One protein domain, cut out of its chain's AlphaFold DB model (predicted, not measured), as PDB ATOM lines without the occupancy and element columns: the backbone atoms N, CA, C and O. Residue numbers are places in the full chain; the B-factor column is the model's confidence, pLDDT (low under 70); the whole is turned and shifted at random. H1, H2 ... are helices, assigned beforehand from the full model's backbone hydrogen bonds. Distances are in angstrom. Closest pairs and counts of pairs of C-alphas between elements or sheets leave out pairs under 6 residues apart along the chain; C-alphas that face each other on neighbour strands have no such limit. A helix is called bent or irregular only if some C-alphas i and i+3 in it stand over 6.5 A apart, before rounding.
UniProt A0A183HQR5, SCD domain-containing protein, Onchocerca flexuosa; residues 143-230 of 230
ATOM      1  N   VAL A 143      15.328 -45.112  27.201       92.88
ATOM      2  CA  VAL A 143      15.269 -43.979  28.140       92.88
ATOM      3  C   VAL A 143      14.369 -42.858  27.606       92.88
ATOM      4  O   VAL A 143      13.747 -42.135  28.381       92.88
ATOM      5  N   TYR A 144      14.244 -42.750  26.283       92.25
ATOM      6  CA  TYR A 144      13.448 -41.726  25.617       92.25
ATOM      7  C   TYR A 144      12.053 -42.194  25.178       92.25
ATOM      8  O   TYR A 144      11.344 -41.481  24.468       92.25
ATOM      9  N   CYS A 145      11.631 -43.400  25.564       91.00
ATOM     10  CA  CYS A 145      10.334 -43.913  25.141       91.00
ATOM     11  C   CYS A 145       9.160 -43.194  25.839       91.00
ATOM     12  O   CYS A 145       9.246 -42.760  26.986       91.00
ATOM     13  N   ASN A 146       8.004 -43.152  25.169       91.44
ATOM     14  CA  ASN A 146       6.782 -42.547  25.722       91.44
ATOM     15  C   ASN A 146       6.218 -43.308  26.937       91.44
ATOM     16  O   ASN A 146       5.428 -42.763  27.709       91.44
ATOM     17  N   HIS A 147       6.569 -44.588  27.100       94.12
ATOM     18  CA  HIS A 147       6.092 -45.400  28.212       94.12
ATOM     19  C   HIS A 147       6.988 -45.193  29.437       94.12
ATOM     20  O   HIS A 147       8.019 -45.851  29.584       94.12
ATOM     21  N   ARG A 148       6.560 -44.320  30.358       93.44
ATOM     22  CA  ARG A 148       7.350 -43.921  31.536       93.44
ATOM     23  C   ARG A 148       7.949 -45.097  32.314       93.44
ATOM     24  O   ARG A 148       9.114 -45.048  32.680       93.44
ATOM     25  N   GLY A 149       7.199 -46.183  32.526       94.44
ATOM     26  CA  GLY A 149       7.715 -47.348  33.259       94.44
ATOM     27  C   GLY A 149       8.903 -48.040  32.576       94.44
ATOM     28  O   GLY A 149       9.776 -48.574  33.256       94.44
ATOM     29  N   LEU A 150       8.963 -48.005  31.240       95.62
ATOM     30  CA  LEU A 150      10.069 -48.578  30.468       95.62
ATOM     31  C   LEU A 150      11.259 -47.619  30.456       95.62
ATOM     32  O   LEU A 150      12.381 -48.054  30.703       95.62
ATOM     33  N   ALA A 151      10.998 -46.321  30.283       95.31
ATOM     34  CA  ALA A 151      12.014 -45.278  30.391       95.31
ATOM     35  C   ALA A 151      12.721 -45.315  31.755       95.31
ATOM     36  O   ALA A 151      13.947 -45.301  31.816       95.31
ATOM     37  N   GLN A 152      11.969 -45.467  32.849       95.12
ATOM     38  CA  GLN A 152      12.540 -45.589  34.192       95.12
ATOM     39  C   GLN A 152      13.358 -46.872  34.383       95.12
ATOM     40  O   GLN A 152      14.428 -46.828  34.989       95.12
ATOM     41  N   ALA A 153      12.901 -48.007  33.841       95.38
ATOM     42  CA  ALA A 153      13.666 -49.255  33.885       95.38
ATOM     43  C   ALA A 153      14.987 -49.148  33.097       95.38
ATOM     44  O   ALA A 153      16.022 -49.634  33.552       95.38
ATOM     45  N   ALA A 154      14.971 -48.474  31.946       94.88
ATOM     46  CA  ALA A 154      16.170 -48.178  31.163       94.88
ATOM     47  C   ALA A 154      17.097 -47.184  31.881       94.88
ATOM     48  O   ALA A 154      18.317 -47.353  31.879       94.88
ATOM     49  N   GLY A 155      16.528 -46.191  32.567       93.38
ATOM     50  CA  GLY A 155      17.263 -45.271  33.429       93.38
ATOM     51  C   GLY A 155      17.974 -45.987  34.583       93.38
ATOM     52  O   GLY A 155      19.127 -45.685  34.886       93.38
ATOM     53  N   GLU A 156      17.345 -46.994  35.193       92.44
ATOM     54  CA  GLU A 156      17.991 -47.825  36.218       92.44
ATOM     55  C   GLU A 156      19.179 -48.628  35.654       92.44
ATOM     56  O   GLU A 156      20.238 -48.709  36.293       92.44
ATOM     57  N   PHE A 157      19.043 -49.170  34.441       92.56
ATOM     58  CA  PHE A 157      20.151 -49.821  33.740       92.56
ATOM     59  C   PHE A 157      21.315 -48.847  33.512       92.56
ATOM     60  O   PHE A 157      22.467 -49.168  33.817       92.56
ATOM     61  N   LEU A 158      21.018 -47.631  33.038       89.94
ATOM     62  CA  LEU A 158      22.009 -46.577  32.823       89.94
ATOM     63  C   LEU A 158      22.723 -46.199  34.132       89.94
ATOM     64  O   LEU A 158      23.952 -46.150  34.161       89.94
ATOM     65  N   ASN A 159      21.977 -46.032  35.230       87.31
ATOM     66  CA  ASN A 159      22.525 -45.803  36.574       87.31
ATOM     67  C   ASN A 159      23.494 -46.906  37.006       87.31
ATOM     68  O   ASN A 159      24.588 -46.631  37.500       87.31
ATOM     69  N   THR A 160      23.114 -48.160  36.784       84.19
ATOM     70  CA  THR A 160      23.932 -49.321  37.145       84.19
ATOM     71  C   THR A 160      25.220 -49.375  36.312       84.19
ATOM     72  O   THR A 160      26.300 -49.615  36.844       84.19
ATOM     73  N   LYS A 161      25.143 -49.115  35.004       80.25
ATOM     74  CA  LYS A 161      26.291 -49.258  34.101       80.25
ATOM     75  C   LYS A 161      27.250 -48.072  34.115       80.25
ATOM     76  O   LYS A 161      28.465 -48.276  34.122       80.25
ATOM     77  N   VAL A 162      26.721 -46.856  34.097       70.06
ATOM     78  CA  VAL A 162      27.525 -45.632  34.011       70.06
ATOM     79  C   VAL A 162      27.908 -45.164  35.410       70.06
ATOM     80  O   VAL A 162      29.081 -44.965  35.690       70.06
ATOM     81  N   PHE A 163      26.959 -45.088  36.342       66.06
ATOM     82  CA  PHE A 163      27.177 -44.366  37.598       66.06
ATOM     83  C   PHE A 163      27.703 -45.247  38.747       66.06
ATOM     84  O   PHE A 163      28.480 -44.766  39.573       66.06
ATOM     85  N   GLN A 164      27.358 -46.543  38.809       61.53
ATOM     86  CA  GLN A 164      27.881 -47.439  39.859       61.53
ATOM     87  C   GLN A 164      29.316 -47.923  39.591       61.53
ATOM     88  O   GLN A 164      30.098 -48.046  40.534       61.53
ATOM     89  N   ASN A 165      29.713 -48.119  38.328       51.88
ATOM     90  CA  ASN A 165      31.098 -48.477  37.989       51.88
ATOM     91  C   ASN A 165      32.104 -47.387  38.410       51.88
ATOM     92  O   ASN A 165      33.201 -47.707  38.873       51.88
ATOM     93  N   LEU A 166      31.724 -46.106  38.331       48.94
ATOM     94  CA  LEU A 166      32.577 -44.986  38.746       48.94
ATOM     95  C   LEU A 166      32.805 -44.913  40.269       48.94
ATOM     96  O   LEU A 166      33.895 -44.528  40.699       48.94
ATOM     97  N   GLN A 167      31.833 -45.323  41.093       48.34
ATOM     98  CA  GLN A 167      31.990 -45.340  42.558       48.34
ATOM     99  C   GLN A 167      32.972 -46.421  43.031       48.34
ATOM    100  O   GLN A 167      33.735 -46.194  43.969       48.34
ATOM    101  N   VAL A 168      33.001 -47.580  42.365       47.84
ATOM    102  CA  VAL A 168      33.918 -48.684  42.709       47.84
ATOM    103  C   VAL A 168      35.369 -48.343  42.348       47.84
ATOM    104  O   VAL A 168      36.287 -48.681  43.094       47.84
ATOM    105  N   LEU A 169      35.588 -47.617  41.248       46.00
ATOM    106  CA  LEU A 169      36.925 -47.240  40.772       46.00
ATOM    107  C   LEU A 169      37.590 -46.112  41.584       46.00
ATOM    108  O   LEU A 169      38.800 -45.926  41.478       46.00
ATOM    109  N   THR A 170      36.843 -45.359  42.400       47.09
ATOM    110  CA  THR A 170      37.330 -44.106  43.015       47.09
ATOM    111  C   THR A 170      37.130 -44.058  44.535       47.09
ATOM    112  O   THR A 170      36.590 -43.107  45.093       47.09
ATOM    113  N   SER A 171      37.614 -45.078  45.250       45.16
ATOM    114  CA  SER A 171      37.546 -45.177  46.724       45.16
ATOM    115  C   SER A 171      38.501 -44.234  47.501       45.16
ATOM    116  O   SER A 171      38.951 -44.580  48.594       45.16
ATOM    117  N   GLU A 172      38.809 -43.031  46.998       50.22
ATOM    118  CA  GLU A 172      39.614 -42.026  47.720       50.22
ATOM    119  C   GLU A 172      38.760 -40.837  48.200       50.22
ATOM    120  O   GLU A 172      38.201 -40.061  47.426       50.22
ATOM    121  N   LYS A 173      38.687 -40.684  49.528       47.56
ATOM    122  CA  LYS A 173      37.746 -39.844  50.298       47.56
ATOM    123  C   LYS A 173      37.787 -38.319  50.057       47.56
ATOM    124  O   LYS A 173      36.989 -37.618  50.668       47.56
ATOM    125  N   ASN A 174      38.639 -37.800  49.170       46.81
ATOM    126  CA  ASN A 174      38.759 -36.358  48.894       46.81
ATOM    127  C   ASN A 174      38.134 -35.894  47.562       46.81
ATOM    128  O   ASN A 174      38.191 -34.705  47.269       46.81
ATOM    129  N   ARG A 175      37.513 -36.785  46.772       56.47
ATOM    130  CA  ARG A 175      36.994 -36.469  45.420       56.47
ATOM    131  C   ARG A 175      35.474 -36.518  45.269       56.47
ATOM    132  O   ARG A 175      34.977 -36.580  44.158       56.47
ATOM    133  N   VAL A 176      34.698 -36.487  46.352       59.56
ATOM    134  CA  VAL A 176      33.228 -36.630  46.250       59.56
ATOM    135  C   VAL A 176      32.603 -35.535  45.372       59.56
ATOM    136  O   VAL A 176      31.719 -35.827  44.572       59.56
ATOM    137  N   ASN A 177      33.101 -34.299  45.478       60.84
ATOM    138  CA  ASN A 177      32.603 -33.174  44.685       60.84
ATOM    139  C   ASN A 177      33.051 -33.260  43.213       60.84
ATOM    140  O   ASN A 177      32.253 -33.034  42.311       60.84
ATOM    141  N   ASP A 178      34.301 -33.661  42.965       68.06
ATOM    142  CA  ASP A 178      34.821 -33.864  41.606       68.06
ATOM    143  C   ASP A 178      34.148 -35.057  40.911       68.06
ATOM    144  O   ASP A 178      33.883 -35.014  39.714       68.06
ATOM    145  N   ASN A 179      33.782 -36.094  41.668       72.94
ATOM    146  CA  ASN A 179      33.025 -37.236  41.168       72.94
ATOM    147  C   ASN A 179      31.606 -36.819  40.758       72.94
ATOM    148  O   ASN A 179      31.153 -37.199  39.687       72.94
ATOM    149  N   ALA A 180      30.908 -36.020  41.573       75.06
ATOM    150  CA  ALA A 180      29.580 -35.512  41.216       75.06
ATOM    151  C   ALA A 180      29.629 -34.645  39.946       75.06
ATOM    152  O   ALA A 180      28.791 -34.805  39.059       75.06
ATOM    153  N   LYS A 181      30.657 -33.795  39.821       80.69
ATOM    154  CA  LYS A 181      30.918 -33.017  38.604       80.69
ATOM    155  C   LYS A 181      31.141 -33.910  37.383       80.69
ATOM    156  O   LYS A 181      30.480 -33.707  36.369       80.69
ATOM    157  N   GLN A 182      32.021 -34.908  37.487       81.81
ATOM    158  CA  GLN A 182      32.328 -35.807  36.372       81.81
ATOM    159  C   GLN A 182      31.094 -36.586  35.917       81.81
ATOM    160  O   GLN A 182      30.840 -36.682  34.725       81.81
ATOM    161  N   LEU A 183      30.278 -37.073  36.854       82.00
ATOM    162  CA  LEU A 183      29.054 -37.797  36.515       82.00
ATOM    163  C   LEU A 183      28.028 -36.901  35.796       82.00
ATOM    164  O   LEU A 183      27.334 -37.375  34.897       82.00
ATOM    165  N   ILE A 184      27.931 -35.611  36.154       85.25
ATOM    166  CA  ILE A 184      27.107 -34.632  35.420       85.25
ATOM    167  C   ILE A 184      27.645 -34.441  34.000       85.25
ATOM    168  O   ILE A 184      26.857 -34.460  33.056       85.25
ATOM    169  N   ILE A 185      28.963 -34.303  33.835       85.31
ATOM    170  CA  ILE A 185      29.603 -34.168  32.517       85.31
ATOM    171  C   ILE A 185      29.351 -35.420  31.666       85.31
ATOM    172  O   ILE A 185      28.920 -35.296  30.523       85.31
ATOM    173  N   ASP A 186      29.523 -36.616  32.227       84.50
ATOM    174  CA  ASP A 186      29.288 -37.883  31.528       84.50
ATOM    175  C   ASP A 186      27.814 -38.037  31.110       84.50
ATOM    176  O   ASP A 186      27.526 -38.543  30.025       84.50
ATOM    177  N   LEU A 187      26.865 -37.568  31.932       87.50
ATOM    178  CA  LEU A 187      25.439 -37.553  31.584       87.50
ATOM    179  C   LEU A 187      25.148 -36.599  30.416       87.50
ATOM    180  O   LEU A 187      24.357 -36.936  29.533       87.50
ATOM    181  N   VAL A 188      25.776 -35.420  30.402       88.19
ATOM    182  CA  VAL A 188      25.668 -34.469  29.286       88.19
ATOM    183  C   VAL A 188      26.292 -35.064  28.024       88.19
ATOM    184  O   VAL A 188      25.668 -35.012  26.967       88.19
ATOM    185  N   GLN A 189      27.460 -35.699  28.133       87.31
ATOM    186  CA  GLN A 189      28.112 -36.375  27.014       87.31
ATOM    187  C   GLN A 189      27.239 -37.505  26.462       87.31
ATOM    188  O   GLN A 189      27.051 -37.592  25.255       87.31
ATOM    189  N   PHE A 190      26.630 -38.318  27.330       87.06
ATOM    190  CA  PHE A 190      25.677 -39.354  26.927       87.06
ATOM    191  C   PHE A 190      24.476 -38.779  26.162       87.06
ATOM    192  O   PHE A 190      24.045 -39.363  25.170       87.06
ATOM    193  N   PHE A 191      23.940 -37.636  26.601       88.75
ATOM    194  CA  PHE A 191      22.854 -36.956  25.897       88.75
ATOM    195  C   PHE A 191      23.293 -36.457  24.510       88.75
ATOM    196  O   PHE A 191      22.588 -36.690  23.532       88.75
ATOM    197  N   VAL A 192      24.464 -35.819  24.421       88.19
ATOM    198  CA  VAL A 192      24.997 -35.248  23.172       88.19
ATOM    199  C   VAL A 192      25.414 -36.331  22.174       88.19
ATOM    200  O   VAL A 192      25.075 -36.239  21.001       88.19
ATOM    201  N   GLU A 193      26.128 -37.369  22.615       86.12
ATOM    202  CA  GLU A 193      26.566 -38.478  21.753       86.12
ATOM    203  C   GLU A 193      25.412 -39.382  21.323       86.12
ATOM    204  O   GLU A 193      25.464 -39.977  20.247       86.12
ATOM    205  N   GLY A 194      24.393 -39.521  22.176       80.56
ATOM    206  CA  GLY A 194      23.233 -40.352  21.891       80.56
ATOM    207  C   GLY A 194      22.372 -39.811  20.751       80.56
ATOM    208  O   GLY A 194      21.733 -40.612  20.077       80.56
ATOM    209  N   ASP A 195      22.340 -38.485  20.558       83.88
ATOM    210  CA  ASP A 195      21.599 -37.762  19.503       83.88
ATOM    211  C   ASP A 195      20.171 -38.297  19.252       83.88
ATOM    212  O   ASP A 195      19.671 -38.367  18.130       83.88
ATOM    213  N   CYS A 196      19.508 -38.751  20.322       80.19
ATOM    214  CA  CYS A 196      18.184 -39.371  20.240       80.19
ATOM    215  C   CYS A 196      17.054 -38.329  20.249       80.19
ATOM    216  O   CYS A 196      15.974 -38.594  19.727       80.19
ATOM    217  N   HIS A 197      17.272 -37.173  20.889       86.25
ATOM    218  CA  HIS A 197      16.267 -36.126  21.090       86.25
ATOM    219  C   HIS A 197      16.890 -34.731  21.213       86.25
ATOM    220  O   HIS A 197      17.919 -34.564  21.860       86.25
ATOM    221  N   ASP A 198      16.165 -33.713  20.738       85.62
ATOM    222  CA  ASP A 198      16.574 -32.297  20.812       85.62
ATOM    223  C   ASP A 198      16.553 -31.709  22.237       85.62
ATOM    224  O   ASP A 198      17.087 -30.628  22.487       85.62
ATOM    225  N   HIS A 199      15.893 -32.379  23.190       89.06
ATOM    226  CA  HIS A 199      15.750 -31.898  24.562       89.06
ATOM    227  C   HIS A 199      15.909 -33.012  25.606       89.06
ATOM    228  O   HIS A 199      15.451 -34.142  25.426       89.06
ATOM    229  N   ALA A 200      16.450 -32.668  26.775       90.25
ATOM    230  CA  ALA A 200      16.751 -33.629  27.839       90.25
ATOM    231  C   ALA A 200      15.547 -34.033  28.721       90.25
ATOM    232  O   ALA A 200      15.718 -34.799  29.663       90.25
ATOM    233  N   ALA A 201      14.326 -33.542  28.456       92.12
ATOM    234  CA  ALA A 201      13.176 -33.744  29.350       92.12
ATOM    235  C   ALA A 201      12.868 -35.226  29.656       92.12
ATOM    236  O   ALA A 201      12.675 -35.573  30.819       92.12
ATOM    237  N   TYR A 202      12.877 -36.099  28.640       92.06
ATOM    238  CA  TYR A 202      12.642 -37.539  28.824       92.06
ATOM    239  C   TYR A 202      13.779 -38.219  29.595       92.06
ATOM    240  O   TYR A 202      13.518 -38.982  30.519       92.06
ATOM    241  N   LEU A 203      15.034 -37.884  29.272       91.75
ATOM    242  CA  LEU A 203      16.213 -38.388  29.982       91.75
ATOM    243  C   LEU A 203      16.168 -38.028  31.471       91.75
ATOM    244  O   LEU A 203      16.433 -38.868  32.330       91.75
ATOM    245  N   VAL A 204      15.794 -36.785  31.777       92.62
ATOM    246  CA  VAL A 204      15.647 -36.315  33.154       92.62
ATOM    247  C   VAL A 204      14.505 -37.052  33.856       92.62
ATOM    248  O   VAL A 204      14.738 -37.574  34.942       92.62
ATOM    249  N   ASP A 205      13.311 -37.167  33.259       93.75
ATOM    250  CA  ASP A 205      12.174 -37.884  33.877       93.75
ATOM    251  C   ASP A 205      12.471 -39.375  34.124       93.75
ATOM    252  O   ASP A 205      12.114 -39.919  35.171       93.75
ATOM    253  N   ALA A 206      13.191 -40.030  33.213       93.25
ATOM    254  CA  ALA A 206      13.592 -41.427  33.364       93.25
ATOM    255  C   ALA A 206      14.494 -41.665  34.590       93.25
ATOM    256  O   ALA A 206      14.465 -42.738  35.198       93.25
ATOM    257  N   LEU A 207      15.292 -40.666  34.967       91.50
ATOM    258  CA  LEU A 207      16.326 -40.778  35.993       91.50
ATOM    259  C   LEU A 207      15.994 -40.026  37.298       91.50
ATOM    260  O   LEU A 207      16.622 -40.291  38.323       91.50
ATOM    261  N   ILE A 208      15.016 -39.113  37.304       90.25
ATOM    262  CA  ILE A 208      14.744 -38.193  38.429       90.25
ATOM    263  C   ILE A 208      14.382 -38.895  39.747       90.25
ATOM    264  O   ILE A 208      14.624 -38.355  40.833       90.25
ATOM    265  N   ASP A 209      13.800 -40.091  39.661       87.38
ATOM    266  CA  ASP A 209      13.395 -40.893  40.819       87.38
ATOM    267  C   ASP A 209      14.521 -41.819  41.308       87.38
ATOM    268  O   ASP A 209      14.582 -42.145  42.493       87.38
ATOM    269  N   THR A 210      15.427 -42.225  40.415       83.69
ATOM    270  CA  THR A 210      16.443 -43.257  40.675       83.69
ATOM    271  C   THR A 210      17.834 -42.686  40.939       83.69
ATOM    272  O   THR A 210      18.611 -43.305  41.666       83.69
ATOM    273  N   ASN A 211      18.155 -41.506  40.401       83.94
ATOM    274  CA  ASN A 211      19.463 -40.873  40.536       83.94
ATOM    275  C   ASN A 211      19.370 -39.506  41.246       83.94
ATOM    276  O   ASN A 211      18.933 -38.519  40.644       83.94
ATOM    277  N   PRO A 212      19.826 -39.400  42.511       83.50
ATOM    278  CA  PRO A 212      19.841 -38.137  43.251       83.50
ATOM    279  C   PRO A 212      20.665 -37.028  42.586       83.50
ATOM    280  O   PRO A 212      20.376 -35.855  42.814       83.50
ATOM    281  N   MET A 213      21.653 -37.376  41.752       84.06
ATOM    282  CA  MET A 213      22.533 -36.418  41.073       84.06
ATOM    283  C   MET A 213      21.761 -35.419  40.207       84.06
ATOM    284  O   MET A 213      22.144 -34.259  40.104       84.06
ATOM    285  N   ILE A 214      20.629 -35.827  39.635       86.81
ATOM    286  CA  ILE A 214      19.787 -34.952  38.804       86.81
ATOM    287  C   ILE A 214      19.197 -33.782  39.596       86.81
ATOM    288  O   ILE A 214      18.823 -32.759  39.023       86.81
ATOM    289  N   LYS A 215      19.134 -33.909  40.922       88.38
ATOM    290  CA  LYS A 215      18.646 -32.870  41.832       88.38
ATOM    291  C   LYS A 215      19.786 -32.047  42.440       88.38
ATOM    292  O   LYS A 215      19.517 -31.151  43.236       88.38
ATOM    293  N   ASP A 216      21.043 -32.311  42.077       88.94
ATOM    294  CA  ASP A 216      22.199 -31.544  42.548       88.94
ATOM    295  C   ASP A 216      22.393 -30.251  41.739       88.94
ATOM    296  O   ASP A 216      23.361 -30.054  41.001       88.94
ATOM    297  N   TRP A 217      21.435 -29.335  41.891       90.44
ATOM    298  CA  TRP A 217      21.446 -28.040  41.208       90.44
ATOM    299  C   TRP A 217      22.643 -27.175  41.593       90.44
ATOM    300  O   TRP A 217      23.057 -26.323  40.810       90.44
ATOM    301  N   LYS A 218      23.202 -27.383  42.791       89.31
ATOM    302  CA  LYS A 218      24.364 -26.632  43.265       89.31
ATOM    303  C   LYS A 218      25.586 -26.967  42.416       89.31
ATOM    304  O   LYS A 218      26.190 -26.056  41.862       89.31
ATOM    305  N   THR A 219      25.897 -28.253  42.258       87.12
ATOM    306  CA  THR A 219      27.044 -28.687  41.451       87.12
ATOM    307  C   THR A 219      26.874 -28.300  39.980       87.12
ATOM    308  O   THR A 219      27.831 -27.851  39.352       87.12
ATOM    309  N   MET A 220      25.652 -28.385  39.438       89.25
ATOM    310  CA  MET A 220      25.358 -27.922  38.072       89.25
ATOM    311  C   MET A 220      25.587 -26.413  37.899       89.25
ATOM    312  O   MET A 220      26.183 -25.991  36.909       89.25
ATOM    313  N   ALA A 221      25.147 -25.591  38.858       89.88
ATOM    314  CA  ALA A 221      25.376 -24.148  38.826       89.88
ATOM    315  C   ALA A 221      26.870 -23.810  38.942       89.88
ATOM    316  O   ALA A 221      27.369 -22.980  38.183       89.88
ATOM    317  N   ASP A 222      27.591 -24.490  39.836       88.81
ATOM    318  CA  ASP A 222      29.030 -24.303  40.021       88.81
ATOM    319  C   ASP A 222      29.816 -24.652  38.740       88.81
ATOM    320  O   ASP A 222      30.732 -23.916  38.382       88.81
ATOM    321  N   LEU A 223      29.435 -25.714  38.013       87.69
ATOM    322  CA  LEU A 223      30.036 -26.093  36.721       87.69
ATOM    323  C   LEU A 223      29.829 -25.032  35.630       87.69
ATOM    324  O   LEU A 223      30.755 -24.705  34.890       87.69
ATOM    325  N   LEU A 224      28.621 -24.471  35.537       87.88
ATOM    326  CA  LEU A 224      28.317 -23.414  34.567       87.88
ATOM    327  C   LEU A 224      29.085 -22.119  34.870       87.88
ATOM    328  O   LEU A 224      29.434 -21.382  33.950       87.88
ATOM    329  N   LEU A 225      29.348 -21.846  36.150       88.44
ATOM    330  CA  LEU A 225      30.073 -20.658  36.601       88.44
ATOM    331  C   LEU A 225      31.598 -20.824  36.563       88.44
ATOM    332  O   LEU A 225      32.296 -19.827  36.379       88.44
ATOM    333  N   SER A 226      32.129 -22.040  36.734       80.31
ATOM    334  CA  SER A 226      33.578 -22.288  36.714       80.31
ATOM    335  C   SER A 226      34.181 -22.241  35.309       80.31
ATOM    336  O   SER A 226      35.390 -22.066  35.178       80.31
ATOM    337  N   GLY A 227      33.361 -22.365  34.257       63.84
ATOM    338  CA  GLY A 227      33.824 -22.359  32.866       63.84
ATOM    339  C   GLY A 227      34.605 -23.615  32.461       63.84
ATOM    340  O   GLY A 227      35.145 -23.657  31.363       63.84
ATOM    341  N   GLU A 228      34.647 -24.640  33.316       59.69
ATOM    342  CA  GLU A 228      35.360 -25.913  33.095       59.69
ATOM    343  C   GLU A 228      34.558 -26.919  32.237       59.69
ATOM    344  O   GLU A 228      34.908 -28.094  32.178       59.69
ATOM    345  N   GLY A 229      33.458 -26.485  31.612       52.09
ATOM    346  CA  GLY A 229      32.445 -27.356  31.000       52.09
ATOM    347  C   GLY A 229      32.303 -27.290  29.476       52.09
ATOM    348  O   GLY A 229      31.247 -27.686  28.987       52.09
ATOM    349  N   TRP A 230      33.297 -26.784  28.736       44.53
ATOM    350  CA  TRP A 230      33.277 -26.730  27.264       44.53
ATOM    351  C   TRP A 230      34.607 -27.168  26.657       44.53
ATOM    352  O   TRP A 230      35.657 -26.694  27.150       44.53
TER     353      TRP A 230
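What this domain is: This is residues 143 to 230 of the 230 residues of the protein "SCD domain-containing protein" of Onchocerca flexuosa (UniProt A0A183HQR5). Two long helices, H1 and H2, cross slantwise as a loose X, coming near each other at one place, and the last helix, H5, crosses H2 on the side away from H1. Short H3 packs on residues 148 to 156 of H1, in the opening between H1 and H2, and the very short H4 lies near H2 on the way from H3 to H5. The printed part has 88 residues with five named helices, H1 to H5 in chain order, and no named strand; its class is all helix. It is compact, with a radius of gyration of the C-alphas of 13.4 A, and its C-alphas span 39 by 28 by 21 A.

Where its parts are: H1, the longest helix, holds residues 148 to 169 and measures 31.2 A from C-alpha 148 at (7.350, -43.921, 31.536) to C-alpha 169 at (36.925, -47.240, 40.772). It is neither bent nor irregular, but only just: C-alphas 161 and 164 are 6.2 A apart. H2, residues 176 to 194, is 26.6 A long. H3 holds residues 201 to 207 and is 10.2 A long, and H4, residues 212 to 215, is 5.6 A long. H5, residues 217 to 226, is 14.2 A long and ends with C-alpha 226 at (33.578, -22.288, 36.714).

How they stand to each other: H1 touches H3 with residues 148 to 156 alone; the closest C-alphas, of Gln 152 and Ala 206, are 4.4 A apart. These two run the same way at a steep tilt of 63 degrees. H1 and H2 are close but not clearly touching, with the C-alphas of Phe 163 and Leu 183 closest at 6.9 A; they run opposite ways at a steep tilt of 48 degrees. H2 touches H5 with residues 177 to 184 alone, the closest C-alphas being those of Lys 181 and Thr 219, 6.5 A apart, and the two stand about perpendicular at 84 degrees. H2 and H3 are close but not clearly touching, with the C-alphas of Phe 191 and Leu 203 closest at 7.9 A. H4 is close to H2 but not clearly touching it, the closest C-alphas being those of Ala 180 and Met 213 at 7.1 A. H4 and H5 meet only through their link, while H5 is apart from H1 and H3. In H2, H3 and H5 every O i to N i+4 pair is within hydrogen-bond range, in H1 14 of 18 are, and H4 is too short for such a pair.

The domain as a whole: The two C-alphas farthest apart, of Asn 146 and Asn 174, are 40.0 A from each other. The printed part has no cut and ends at Trp 230, the chain's last residue. The links from H3 to H4 and from H4 to H5 are tight, those from H1 to H2 and from H2 to H3 are short, and there is no long link. The mean pLDDT of the printed part is 80.1, with residues 163 to 178 and 227 to 230 under 70.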